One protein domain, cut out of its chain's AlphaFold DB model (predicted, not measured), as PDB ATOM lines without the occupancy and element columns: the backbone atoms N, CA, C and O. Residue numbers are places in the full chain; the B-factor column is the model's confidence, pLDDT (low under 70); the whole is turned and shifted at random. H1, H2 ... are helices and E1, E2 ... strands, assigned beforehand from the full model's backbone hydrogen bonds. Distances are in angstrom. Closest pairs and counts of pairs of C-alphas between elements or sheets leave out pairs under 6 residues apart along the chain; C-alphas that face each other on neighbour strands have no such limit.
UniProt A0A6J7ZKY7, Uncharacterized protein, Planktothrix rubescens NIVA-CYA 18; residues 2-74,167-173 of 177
ATOM      1  N   LEU A   2      98.691 117.892  89.006       76.69
ATOM      2  CA  LEU A   2      97.922 119.159  89.081       76.69
ATOM      3  C   LEU A   2      97.184 119.352  90.418       76.69
ATOM      4  O   LEU A   2      97.330 120.386  91.064       76.69
ATOM      5  N   ALA A   3      96.473 118.318  90.879       78.94
ATOM      6  CA  ALA A   3      95.790 118.346  92.173       78.94
ATOM      7  C   ALA A   3      96.759 118.520  93.361       78.94
ATOM      8  O   ALA A   3      96.423 119.185  94.337       78.94
ATOM      9  N   ASP A   4      97.967 117.954  93.279       81.75
ATOM     10  CA  ASP A   4      98.983 118.083  94.329       81.75
ATOM     11  C   ASP A   4      99.620 119.470  94.334       81.75
ATOM     12  O   ASP A   4      99.821 120.027  95.408       81.75
ATOM     13  N   ILE A   5      99.889 120.032  93.150       81.75
ATOM     14  CA  ILE A   5     100.422 121.389  92.978       81.75
ATOM     15  C   ILE A   5      99.494 122.391  93.658       81.75
ATOM     16  O   ILE A   5      99.939 123.149  94.515       81.75
ATOM     17  N   GLN A   6      98.198 122.321  93.348       81.06
ATOM     18  CA  GLN A   6      97.194 123.216  93.922       81.06
ATOM     19  C   GLN A   6      97.019 122.992  95.428       81.06
ATOM     20  O   GLN A   6      97.024 123.942  96.206       81.06
ATOM     21  N   LYS A   7      96.896 121.731  95.868       84.31
ATOM     22  CA  LYS A   7      96.647 121.402  97.281       84.31
ATOM     23  C   LYS A   7      97.828 121.742  98.190       84.31
ATOM     24  O   LYS A   7      97.614 122.095  99.346       84.31
ATOM     25  N   ARG A   8      99.058 121.574  97.702       84.88
ATOM     26  CA  ARG A   8     100.293 121.779  98.477       84.88
ATOM     27  C   ARG A   8     100.966 123.120  98.191       84.88
ATOM     28  O   ARG A   8     102.039 123.350  98.734       84.88
ATOM     29  N   GLN A   9     100.354 123.972  97.366       85.56
ATOM     30  CA  GLN A   9     100.888 125.277  96.965       85.56
ATOM     31  C   GLN A   9     102.323 125.185  96.416       85.56
ATOM     32  O   GLN A   9     103.216 125.933  96.809       85.56
ATOM     33  N   ILE A  10     102.566 124.219  95.528       88.69
ATOM     34  CA  ILE A  10     103.894 124.010  94.938       88.69
ATOM     35  C   ILE A  10     104.147 125.115  93.911       88.69
ATOM     36  O   ILE A  10     103.398 125.230  92.943       88.69
ATOM     37  N   SER A  11     105.208 125.897  94.110       90.62
ATOM     38  CA  SER A  11     105.652 126.942  93.177       90.62
ATOM     39  C   SER A  11     106.777 126.485  92.246       90.62
ATOM     40  O   SER A  11     106.867 126.969  91.123       90.62
ATOM     41  N   LYS A  12     107.609 125.528  92.683       93.31
ATOM     42  CA  LYS A  12     108.762 125.016  91.930       93.31
ATOM     43  C   LYS A  12     108.784 123.487  91.891       93.31
ATOM     44  O   LYS A  12     108.514 122.838  92.902       93.31
ATOM     45  N   ILE A  13     109.146 122.907  90.748       93.56
ATOM     46  CA  ILE A  13     109.302 121.459  90.546       93.56
ATOM     47  C   ILE A  13     110.677 121.170  89.941       93.56
ATOM     48  O   ILE A  13     111.023 121.708  88.895       93.56
ATOM     49  N   GLY A  14     111.444 120.288  90.579       95.75
ATOM     50  CA  GLY A  14     112.682 119.741  90.024       95.75
ATOM     51  C   GLY A  14     112.470 118.324  89.504       95.75
ATOM     52  O   GLY A  14     111.932 117.479  90.218       95.75
ATOM     53  N   ILE A  15     112.890 118.060  88.269       95.81
ATOM     54  CA  ILE A  15     112.886 116.727  87.659       95.81
ATOM     55  C   ILE A  15     114.330 116.237  87.573       95.81
ATOM     56  O   ILE A  15     115.124 116.807  86.834       95.81
ATOM     57  N   VAL A  16     114.659 115.169  88.296       94.94
ATOM     58  CA  VAL A  16     115.969 114.510  88.218       94.94
ATOM     59  C   VAL A  16     115.772 113.120  87.630       94.94
ATOM     60  O   VAL A  16     114.970 112.348  88.158       94.94
ATOM     61  N   ILE A  17     116.464 112.813  86.535       93.56
ATOM     62  CA  ILE A  17     116.424 111.493  85.887       93.56
ATOM     63  C   ILE A  17     117.825 111.057  85.472       93.56
ATOM     64  O   ILE A  17     118.678 111.898  85.226       93.56
ATOM     65  N   ASP A  18     118.064 109.757  85.348       91.75
ATOM     66  CA  ASP A  18     119.328 109.261  84.802       91.75
ATOM     67  C   ASP A  18     119.419 109.537  83.296       91.75
ATOM     68  O   ASP A  18     118.424 109.423  82.565       91.75
ATOM     69  N   ILE A  19     120.615 109.891  82.817       90.69
ATOM     70  CA  ILE A  19     120.847 110.042  81.379       90.69
ATOM     71  C   ILE A  19     120.893 108.663  80.690       90.69
ATOM     72  O   ILE A  19     120.413 108.520  79.559       90.69
ATOM     73  N   ASP A  20     121.316 107.619  81.417       88.12
ATOM     74  CA  ASP A  20     121.591 106.259  80.933       88.12
ATOM     75  C   ASP A  20     122.590 106.296  79.748       88.12
ATOM     76  O   ASP A  20     123.744 106.688  79.911       88.12
ATOM     77  N   LEU A  21     122.141 105.901  78.548       85.25
ATOM     78  CA  LEU A  21     122.909 105.904  77.293       85.25
ATOM     79  C   LEU A  21     122.425 106.973  76.299       85.25
ATOM     80  O   LEU A  21     122.821 106.960  75.134       85.25
ATOM     81  N   HIS A  22     121.517 107.851  76.724       90.62
ATOM     82  CA  HIS A  22     120.950 108.882  75.862       90.62
ATOM     83  C   HIS A  22     121.800 110.146  75.874       90.62
ATOM     84  O   HIS A  22     122.488 110.450  76.841       90.62
ATOM     85  N   SER A  23     121.700 110.931  74.811       91.62
ATOM     86  CA  SER A  23     122.193 112.305  74.816       91.62
ATOM     87  C   SER A  23     121.289 113.216  75.652       91.62
ATOM     88  O   SER A  23     120.080 112.983  75.791       91.62
ATOM     89  N   THR A  24     121.847 114.328  76.133       92.44
ATOM     90  CA  THR A  24     121.086 115.396  76.799       92.44
ATOM     91  C   THR A  24     119.899 115.846  75.945       92.44
ATOM     92  O   THR A  24     118.786 115.980  76.446       92.44
ATOM     93  N   GLN A  25     120.089 116.000  74.631       94.44
ATOM     94  CA  GLN A  25     119.030 116.467  73.738       94.44
ATOM     95  C   GLN A  25     117.863 115.477  73.626       94.44
ATOM     96  O   GLN A  25     116.704 115.895  73.653       94.44
ATOM     97  N   GLU A  26     118.136 114.172  73.554       95.12
ATOM     98  CA  GLU A  26     117.085 113.146  73.554       95.12
ATOM     99  C   GLU A  26     116.284 113.160  74.863       95.12
ATOM    100  O   GLU A  26     115.053 113.049  74.844       95.12
ATOM    101  N   ARG A  27     116.955 113.354  76.006       95.25
ATOM    102  CA  ARG A  27     116.299 113.444  77.320       95.25
ATOM    103  C   ARG A  27     115.472 114.715  77.488       95.25
ATOM    104  O   ARG A  27     114.351 114.634  77.992       95.25
ATOM    105  N   LEU A  28     115.956 115.858  77.002       95.94
ATOM    106  CA  LEU A  28     115.173 117.099  76.973       95.94
ATOM    107  C   LEU A  28     113.917 116.932  76.116       95.94
ATOM    108  O   LEU A  28     112.818 117.265  76.560       95.94
ATOM    109  N   GLN A  29     114.044 116.347  74.921       96.06
ATOM    110  CA  GLN A  29     112.898 116.065  74.051       96.06
ATOM    111  C   GLN A  29     111.884 115.130  74.719       96.06
ATOM    112  O   GLN A  29     110.675 115.355  74.612       96.06
ATOM    113  N   PHE A  30     112.358 114.104  75.429       96.25
ATOM    114  CA  PHE A  30     111.503 113.211  76.205       96.25
ATOM    115  C   PHE A  30     110.721 113.969  77.288       96.25
ATOM    116  O   PHE A  30     109.494 113.849  77.340       96.25
ATOM    117  N   ILE A  31     111.391 114.796  78.098       95.75
ATOM    118  CA  ILE A  31     110.728 115.604  79.135       95.75
ATOM    119  C   ILE A  31     109.724 116.576  78.518       95.75
ATOM    120  O   ILE A  31     108.571 116.605  78.950       95.75
ATOM    121  N   ASN A  32     110.118 117.328  77.490       96.00
ATOM    122  CA  ASN A  32     109.237 118.279  76.808       96.00
ATOM    123  C   ASN A  32     107.979 117.575  76.276       96.00
ATOM    124  O   ASN A  32     106.859 118.043  76.493       96.00
ATOM    125  N   LYS A  33     108.132 116.390  75.668       95.88
ATOM    126  CA  LYS A  33     107.004 115.565  75.214       95.88
ATOM    127  C   LYS A  33     106.070 115.179  76.362       95.88
ATOM    128  O   LYS A  33     104.856 115.272  76.190       95.88
ATOM    129  N   CYS A  34     106.601 114.751  77.506       94.38
ATOM    130  CA  CYS A  34     105.795 114.418  78.682       94.38
ATOM    131  C   CYS A  34     105.074 115.647  79.252       94.38
ATOM    132  O   CYS A  34     103.888 115.572  79.565       94.38
ATOM    133  N   LEU A  35     105.750 116.793  79.340       93.12
ATOM    134  CA  LEU A  35     105.160 118.020  79.867       93.12
ATOM    135  C   LEU A  35     104.022 118.544  78.987       93.12
ATOM    136  O   LEU A  35     102.979 118.908  79.523       93.12
ATOM    137  N   ARG A  36     104.154 118.486  77.655       93.25
ATOM    138  CA  ARG A  36     103.076 118.858  76.714       93.25
ATOM    139  C   ARG A  36     101.795 118.040  76.884       93.25
ATOM    140  O   ARG A  36     100.726 118.501  76.496       93.25
ATOM    141  N   GLN A  37     101.881 116.820  77.418       91.75
ATOM    142  CA  GLN A  37     100.697 115.988  77.663       91.75
ATOM    143  C   GLN A  37      99.873 116.477  78.858       91.75
ATOM    144  O   GLN A  37      98.699 116.133  78.969       91.75
ATOM    145  N   VAL A  38     100.486 117.252  79.755       88.56
ATOM    146  CA  VAL A  38      99.876 117.697  81.014       88.56
ATOM    147  C   VAL A  38      99.640 119.209  81.022       88.56
ATOM    148  O   VAL A  38      98.674 119.671  81.625       88.56
ATOM    149  N   PHE A  39     100.494 119.975  80.341       89.06
ATOM    150  CA  PHE A  39     100.523 121.431  80.389       89.06
ATOM    151  C   PHE A  39     100.566 122.058  78.995       89.06
ATOM    152  O   PHE A  39     101.172 121.525  78.065       89.06
ATOM    153  N   THR A  40      99.991 123.254  78.871       87.44
ATOM    154  CA  THR A  40     100.232 124.138  77.725       87.44
ATOM    155  C   THR A  40     101.547 124.879  77.952       87.44
ATOM    156  O   THR A  40     101.632 125.749  78.817       87.44
ATOM    157  N   LEU A  41     102.587 124.501  77.208       86.81
ATOM    158  CA  LEU A  41     103.925 125.073  77.351       86.81
ATOM    159  C   LEU A  41     104.083 126.327  76.490       86.81
ATOM    160  O   LEU A  41     103.808 126.292  75.292       86.81
ATOM    161  N   ASN A  42     104.571 127.411  77.097       84.19
ATOM    162  CA  ASN A  42     104.982 128.618  76.369       84.19
ATOM    163  C   ASN A  42     106.430 128.510  75.876       84.19
ATOM    164  O   ASN A  42     106.752 129.010  74.806       84.19
ATOM    165  N   ASN A  43     107.277 127.849  76.668       88.25
ATOM    166  CA  ASN A  43     108.683 127.593  76.397       88.25
ATOM    167  C   ASN A  43     109.004 126.140  76.752       88.25
ATOM    168  O   ASN A  43     108.302 125.513  77.548       88.25
ATOM    169  N   GLU A  44     110.081 125.630  76.176       93.50
ATOM    170  CA  GLU A  44     110.557 124.267  76.382       93.50
ATOM    171  C   GLU A  44     111.979 124.270  76.910       93.50
ATOM    172  O   GLU A  44     112.711 125.244  76.721       93.50
ATOM    173  N   PHE A  45     112.390 123.164  77.526       95.31
ATOM    174  CA  PHE A  45     113.783 123.011  77.906       95.31
ATOM    175  C   PHE A  45     114.666 122.928  76.661       95.31
ATOM    176  O   PHE A  45     114.493 122.037  75.825       95.31
ATOM    177  N   SER A  46     115.621 123.850  76.572       93.19
ATOM    178  CA  SER A  46     116.739 123.839  75.622       93.19
ATOM    179  C   SER A  46     118.031 123.284  76.231       93.19
ATOM    180  O   SER A  46     118.958 122.958  75.500       93.19
ATOM    181  N   ASP A  47     118.068 123.188  77.558       93.56
ATOM    182  CA  ASP A  47     119.214 122.849  78.401       93.56
ATOM    183  C   ASP A  47     118.733 122.399  79.797       93.56
ATOM    184  O   ASP A  47     117.571 122.646  80.158       93.56
ATOM    185  N   ILE A  48     119.610 121.753  80.563       93.50
ATOM    186  CA  ILE A  48     119.394 121.388  81.970       93.50
ATOM    187  C   ILE A  48     119.626 122.592  82.896       93.50
ATOM    188  O   ILE A  48     120.098 123.641  82.471       93.50
ATOM    189  N   SER A  49     119.260 122.463  84.172       93.25
ATOM    190  CA  SER A  49     119.552 123.463  85.213       93.25
ATOM    191  C   SER A  49     119.043 124.880  84.927       93.25
ATOM    192  O   SER A  49     119.593 125.869  85.402       93.25
ATOM    193  N   GLN A  50     117.922 124.975  84.216       92.88
ATOM    194  CA  GLN A  50     117.180 126.214  83.996       92.88
ATOM    195  C   GLN A  50     115.699 126.016  84.312       92.88
ATOM    196  O   GLN A  50     115.170 124.909  84.186       92.88
ATOM    197  N   PHE A  51     115.020 127.099  84.687       95.06
ATOM    198  CA  PHE A  51     113.573 127.092  84.857       95.06
ATOM    199  C   PHE A  51     112.848 127.364  83.541       95.06
ATOM    200  O   PHE A  51     113.202 128.268  82.786       95.06
ATOM    201  N   ILE A  52     111.754 126.640  83.330       94.69
ATOM    202  CA  ILE A  52     110.663 127.060  82.456       94.69
ATOM    203  C   ILE A  52     109.447 127.409  83.309       94.69
ATOM    204  O   ILE A  52     109.144 126.736  84.296       94.69
ATOM    205  N   THR A  53     108.719 128.445  82.908       93.75
ATOM    206  CA  THR A  53     107.464 128.832  83.553       93.75
ATOM    207  C   THR A  53     106.288 128.159  82.860       93.75
ATOM    208  O   THR A  53     106.128 128.249  81.639       93.75
ATOM    209  N   VAL A  54     105.435 127.512  83.648       91.38
ATOM    210  CA  VAL A  54     104.217 126.848  83.190       91.38
ATOM    211  C   VAL A  54     103.007 127.508  83.835       91.38
ATOM    212  O   VAL A  54     102.881 127.555  85.058       91.38
ATOM    213  N   ASN A  55     102.089 127.985  82.997       88.44
ATOM    214  CA  ASN A  55     100.839 128.582  83.450       88.44
ATOM    215  C   ASN A  55      99.781 127.493  83.620       88.44
ATOM    216  O   ASN A  55      99.500 126.742  82.683       88.44
ATOM    217  N   ILE A  56      99.170 127.422  84.801       85.38
ATOM    218  CA  ILE A  56      98.105 126.463  85.093       85.38
ATOM    219  C   ILE A  56      96.771 127.222  85.110       85.38
ATOM    220  O   ILE A  56      96.588 128.094  85.952       85.38
ATOM    221  N   PRO A  57      95.812 126.921  84.216       81.19
ATOM    222  CA  PRO A  57      94.519 127.601  84.221       81.19
ATOM    223  C   PRO A  57      93.816 127.494  85.581       81.19
ATOM    224  O   PRO A  57      93.612 126.395  86.097       81.19
ATOM    225  N   GLY A  58      93.430 128.635  86.158       79.31
ATOM    226  CA  GLY A  58      92.771 128.687  87.469       79.31
ATOM    227  C   GLY A  58      93.705 128.503  88.672       79.31
ATOM    228  O   GLY A  58      93.219 128.291  89.781       79.31
ATOM    229  N   TYR A  59      95.020 128.573  88.469       81.44
ATOM    230  CA  TYR A  59      96.048 128.601  89.508       81.44
ATOM    231  C   TYR A  59      97.181 129.554  89.080       81.44
ATOM    232  O   TYR A  59      97.194 130.039  87.947       81.44
ATOM    233  N   ASP A  60      98.118 129.838  89.980       81.81
ATOM    234  CA  ASP A  60      99.307 130.623  89.648       81.81
ATOM    235  C   ASP A  60     100.256 129.855  88.709       81.81
ATOM    236  O   ASP A  60     100.106 128.657  88.441       81.81
ATOM    237  N   SER A  61     101.253 130.551  88.167       89.06
ATOM    238  CA  SER A  61     102.324 129.909  87.408       89.06
ATOM    239  C   SER A  61     103.235 129.094  88.323       89.06
ATOM    240  O   SER A  61     103.515 129.502  89.450       89.06
ATOM    241  N   ILE A  62     103.764 127.989  87.805       92.25
ATOM    242  CA  ILE A  62     104.833 127.229  88.455       92.25
ATOM    243  C   ILE A  62     106.105 127.271  87.619       92.25
ATOM    244  O   ILE A  62     106.055 127.417  86.397       92.25
ATOM    245  N   GLU A  63     107.241 127.083  88.271       94.25
ATOM    246  CA  GLU A  63     108.531 126.917  87.613       94.25
ATOM    247  C   GLU A  63     108.938 125.443  87.638       94.25
ATOM    248  O   GLU A  63     108.806 124.758  88.654       94.25
ATOM    249  N   ILE A  64     109.428 124.937  86.513       95.38
ATOM    250  CA  ILE A  64     109.922 123.566  86.395       95.38
ATOM    251  C   ILE A  64     111.363 123.628  85.909       95.38
ATOM    252  O   ILE A  64     111.638 124.309  84.927       95.38
ATOM    253  N   ALA A  65     112.270 122.916  86.567       96.62
ATOM    254  CA  ALA A  65     113.631 122.694  86.086       96.62
ATOM    255  C   ALA A  65     113.912 121.195  85.971       96.62
ATOM    256  O   ALA A  65     113.259 120.378  86.631       96.62
ATOM    257  N   CYS A  66     114.887 120.823  85.144       96.75
ATOM    258  CA  CYS A  66     115.342 119.441  85.044       96.75
ATOM    259  C   CYS A  66     116.865 119.314  85.115       96.75
ATOM    260  O   CYS A  66     117.590 120.240  84.761       96.75
ATOM    261  N   TYR A  67     117.321 118.155  85.577       96.25
ATOM    262  CA  TYR A  67     118.720 117.752  85.628       96.25
ATOM    263  C   TYR A  67     118.839 116.274  85.264       96.25
ATOM    264  O   TYR A  67     117.961 115.472  85.607       96.25
ATOM    265  N   PHE A  68     119.922 115.917  84.575       94.69
ATOM    266  CA  PHE A  68     120.207 114.535  84.209       94.69
ATOM    267  C   PHE A  68     121.414 114.026  84.981       94.69
ATOM    268  O   PHE A  68     122.502 114.573  84.859       94.69
ATOM    269  N   THR A  69     121.234 112.968  85.765       91.56
ATOM    270  CA  THR A  69     122.346 112.309  86.449       91.56
ATOM    271  C   THR A  69     123.272 111.690  85.410       91.56
ATOM    272  O   THR A  69     122.829 110.862  84.609       91.56
ATOM    273  N   HIS A  70     124.546 112.081  85.425       88.31
ATOM    274  CA  HIS A  70     125.570 111.530  84.547       88.31
ATOM    275  C   HIS A  70     126.972 111.617  85.158       88.31
ATOM    276  O   HIS A  70     127.251 112.412  86.054       88.31
ATOM    277  N   VAL A  71     127.879 110.834  84.588       83.62
ATOM    278  CA  VAL A  71     129.331 110.960  84.679       83.62
ATOM    279  C   VAL A  71     129.839 111.060  83.240       83.62
ATOM    280  O   VAL A  71     129.609 110.158  82.443       83.62
ATOM    281  N   GLU A  72     130.461 112.185  82.879       80.31
ATOM    282  CA  GLU A  72     130.975 112.420  81.512       80.31
ATOM    283  C   GLU A  72     129.919 112.219  80.396       80.31
ATOM    284  O   GLU A  72     130.213 111.733  79.306       80.31
ATOM    285  N   GLY A  73     128.661 112.598  80.662       79.69
ATOM    286  CA  GLY A  73     127.560 112.514  79.697       79.69
ATOM    287  C   GLY A  73     126.908 111.133  79.559       79.69
ATOM    288  O   GLY A  73     126.062 110.961  78.683       79.69
ATOM    289  N   GLN A  74     127.265 110.157  80.401       80.06
ATOM    290  CA  GLN A  74     126.622 108.838  80.458       80.06
ATOM    291  C   GLN A  74     126.455 108.347  81.901       80.06
ATOM    292  O   GLN A  74     127.066 108.865  82.830       80.06
ATOM    293  N   LYS A 167     124.638 120.134  92.354       94.69
ATOM    294  CA  LYS A 167     124.570 121.167  93.399       94.69
ATOM    295  C   LYS A 167     124.060 122.477  92.817       94.69
ATOM    296  O   LYS A 167     123.161 123.067  93.411       94.69
ATOM    297  N   GLU A 168     124.575 122.903  91.666       93.75
ATOM    298  CA  GLU A 168     124.091 124.083  90.938       93.75
ATOM    299  C   GLU A 168     122.593 123.964  90.632       93.75
ATOM    300  O   GLU A 168     121.825 124.878  90.938       93.75
ATOM    301  N   PHE A 169     122.147 122.803  90.147       95.50
ATOM    302  CA  PHE A 169     120.729 122.518  89.941       95.50
ATOM    303  C   PHE A 169     119.903 122.661  91.227       95.50
ATOM    304  O   PHE A 169     118.860 123.315  91.233       95.50
ATOM    305  N   LEU A 170     120.347 122.056  92.333       94.75
ATOM    306  CA  LEU A 170     119.632 122.117  93.612       94.75
ATOM    307  C   LEU A 170     119.602 123.543  94.186       94.75
ATOM    308  O   LEU A 170     118.613 123.922  94.821       94.75
ATOM    309  N   HIS A 171     120.628 124.354  93.921       94.06
ATOM    310  CA  HIS A 171     120.678 125.759  94.328       94.06
ATOM    311  C   HIS A 171     119.571 126.614  93.696       94.06
ATOM    312  O   HIS A 171     119.126 127.563  94.339       94.06
ATOM    313  N   LEU A 172     119.021 126.238  92.535       93.44
ATOM    314  CA  LEU A 172     117.858 126.911  91.925       93.44
ATOM    315  C   LEU A 172     116.615 126.945  92.844       93.44
ATOM    316  O   LEU A 172     115.715 127.785  92.692       93.44
ATOM    317  N   PHE A 173     116.539 126.006  93.788       93.19
ATOM    318  CA  PHE A 173     115.406 125.816  94.693       93.19
ATOM    319  C   PHE A 173     115.633 126.408  96.084       93.19
ATOM    320  O   PHE A 173     114.676 126.537  96.850       93.19
TER     321      PHE A 173
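What this domain is: This is residues 2 to 74 and 167 to 173 of the 177 residues of an uncharacterized protein of Planktothrix rubescens NIVA-CYA 18 (UniProt A0A6J7ZKY7). What does the model look like at first sight? A narrow, twisted sheet of three strands has the long helix H2 packed over one face, while the short H3 only grazes the sheet and the short H1 sits off the sheet near the start of E1. After H2 the chain runs back through residues 37 to 50, a long stretch with no named element, to reach E2. What are the parts and the size? The 80 printed residues hold three named helices and three named strands in the order H1, E1, H2, E2, E3, H3, of mixed class, with a mixed sheet in the order E1, E3, E2. The whole is compact, with a radius of gyration of the C-alphas of 13.1 A, but elongated, spanning 41 by 25 by 18 A.

How they stand to each other: How is the sheet joined? The inner strand E3, residues 61 to 69, is parallel to the edge strand E1, residues 12 to 18, at 20 degrees, with N 15 and O 65 2.9 A apart, within hydrogen-bond range. E3 forms a hairpin with the antiparallel edge strand E2, residues 51 to 55, at 143 degrees, with N 52 and O 64 2.8 A apart. The sheet is only just strongly twisted, its C-alphas lying up to 4.3 A off the best plane. Where is the long helix? H2, residues 24 to 36, is on the sheet at a height of 9.1 A, over E1 and E3, slantwise to the strands at 45 degrees to E1 on the local plane. The closest C-alphas of H2 and E3 are those of Thr 24 and Phe 68, 7.5 A apart. And the short helices? H3, residues 167 to 171, only grazes the sheet with residues 168 to 170; its closest C-alpha to E3 is that of Phe 169, 6.7 A from that of Tyr 67. H1, residues 2 to 8, is not on the sheet and is apart from H2, E2, E3 and H3. In H1, H2 and H3 every O i to N i+4 pair is within hydrogen-bond range.

Where its parts are: How long are the larger elements? E3 measures 26.7 A from first to last C-alpha, E1 20.3 A, H2 18.3 A and E2 12.9 A. Where are the anchors? H1 begins at C-alpha 2, (97.922, 119.159, 89.081), E3 ends at C-alpha 69, (122.346, 112.309, 86.449), and H3 ends at C-alpha 171, (120.678, 125.759, 94.328).

The domain as a whole: What is the greatest reach? The two C-alphas farthest apart, those of Gly 58 and Glu 72, are 41.9 A apart. Where is the cut? Residues 75 to 166 are not printed, and C-alphas 74 and 167 are 18.0 A apart across the cut. Which link is long, and how confident is the model? Of the links that are printed whole, H2 to E2 is long and the others are tight. The mean pLDDT of the printed part is 90.4, and no printed residue is under 70.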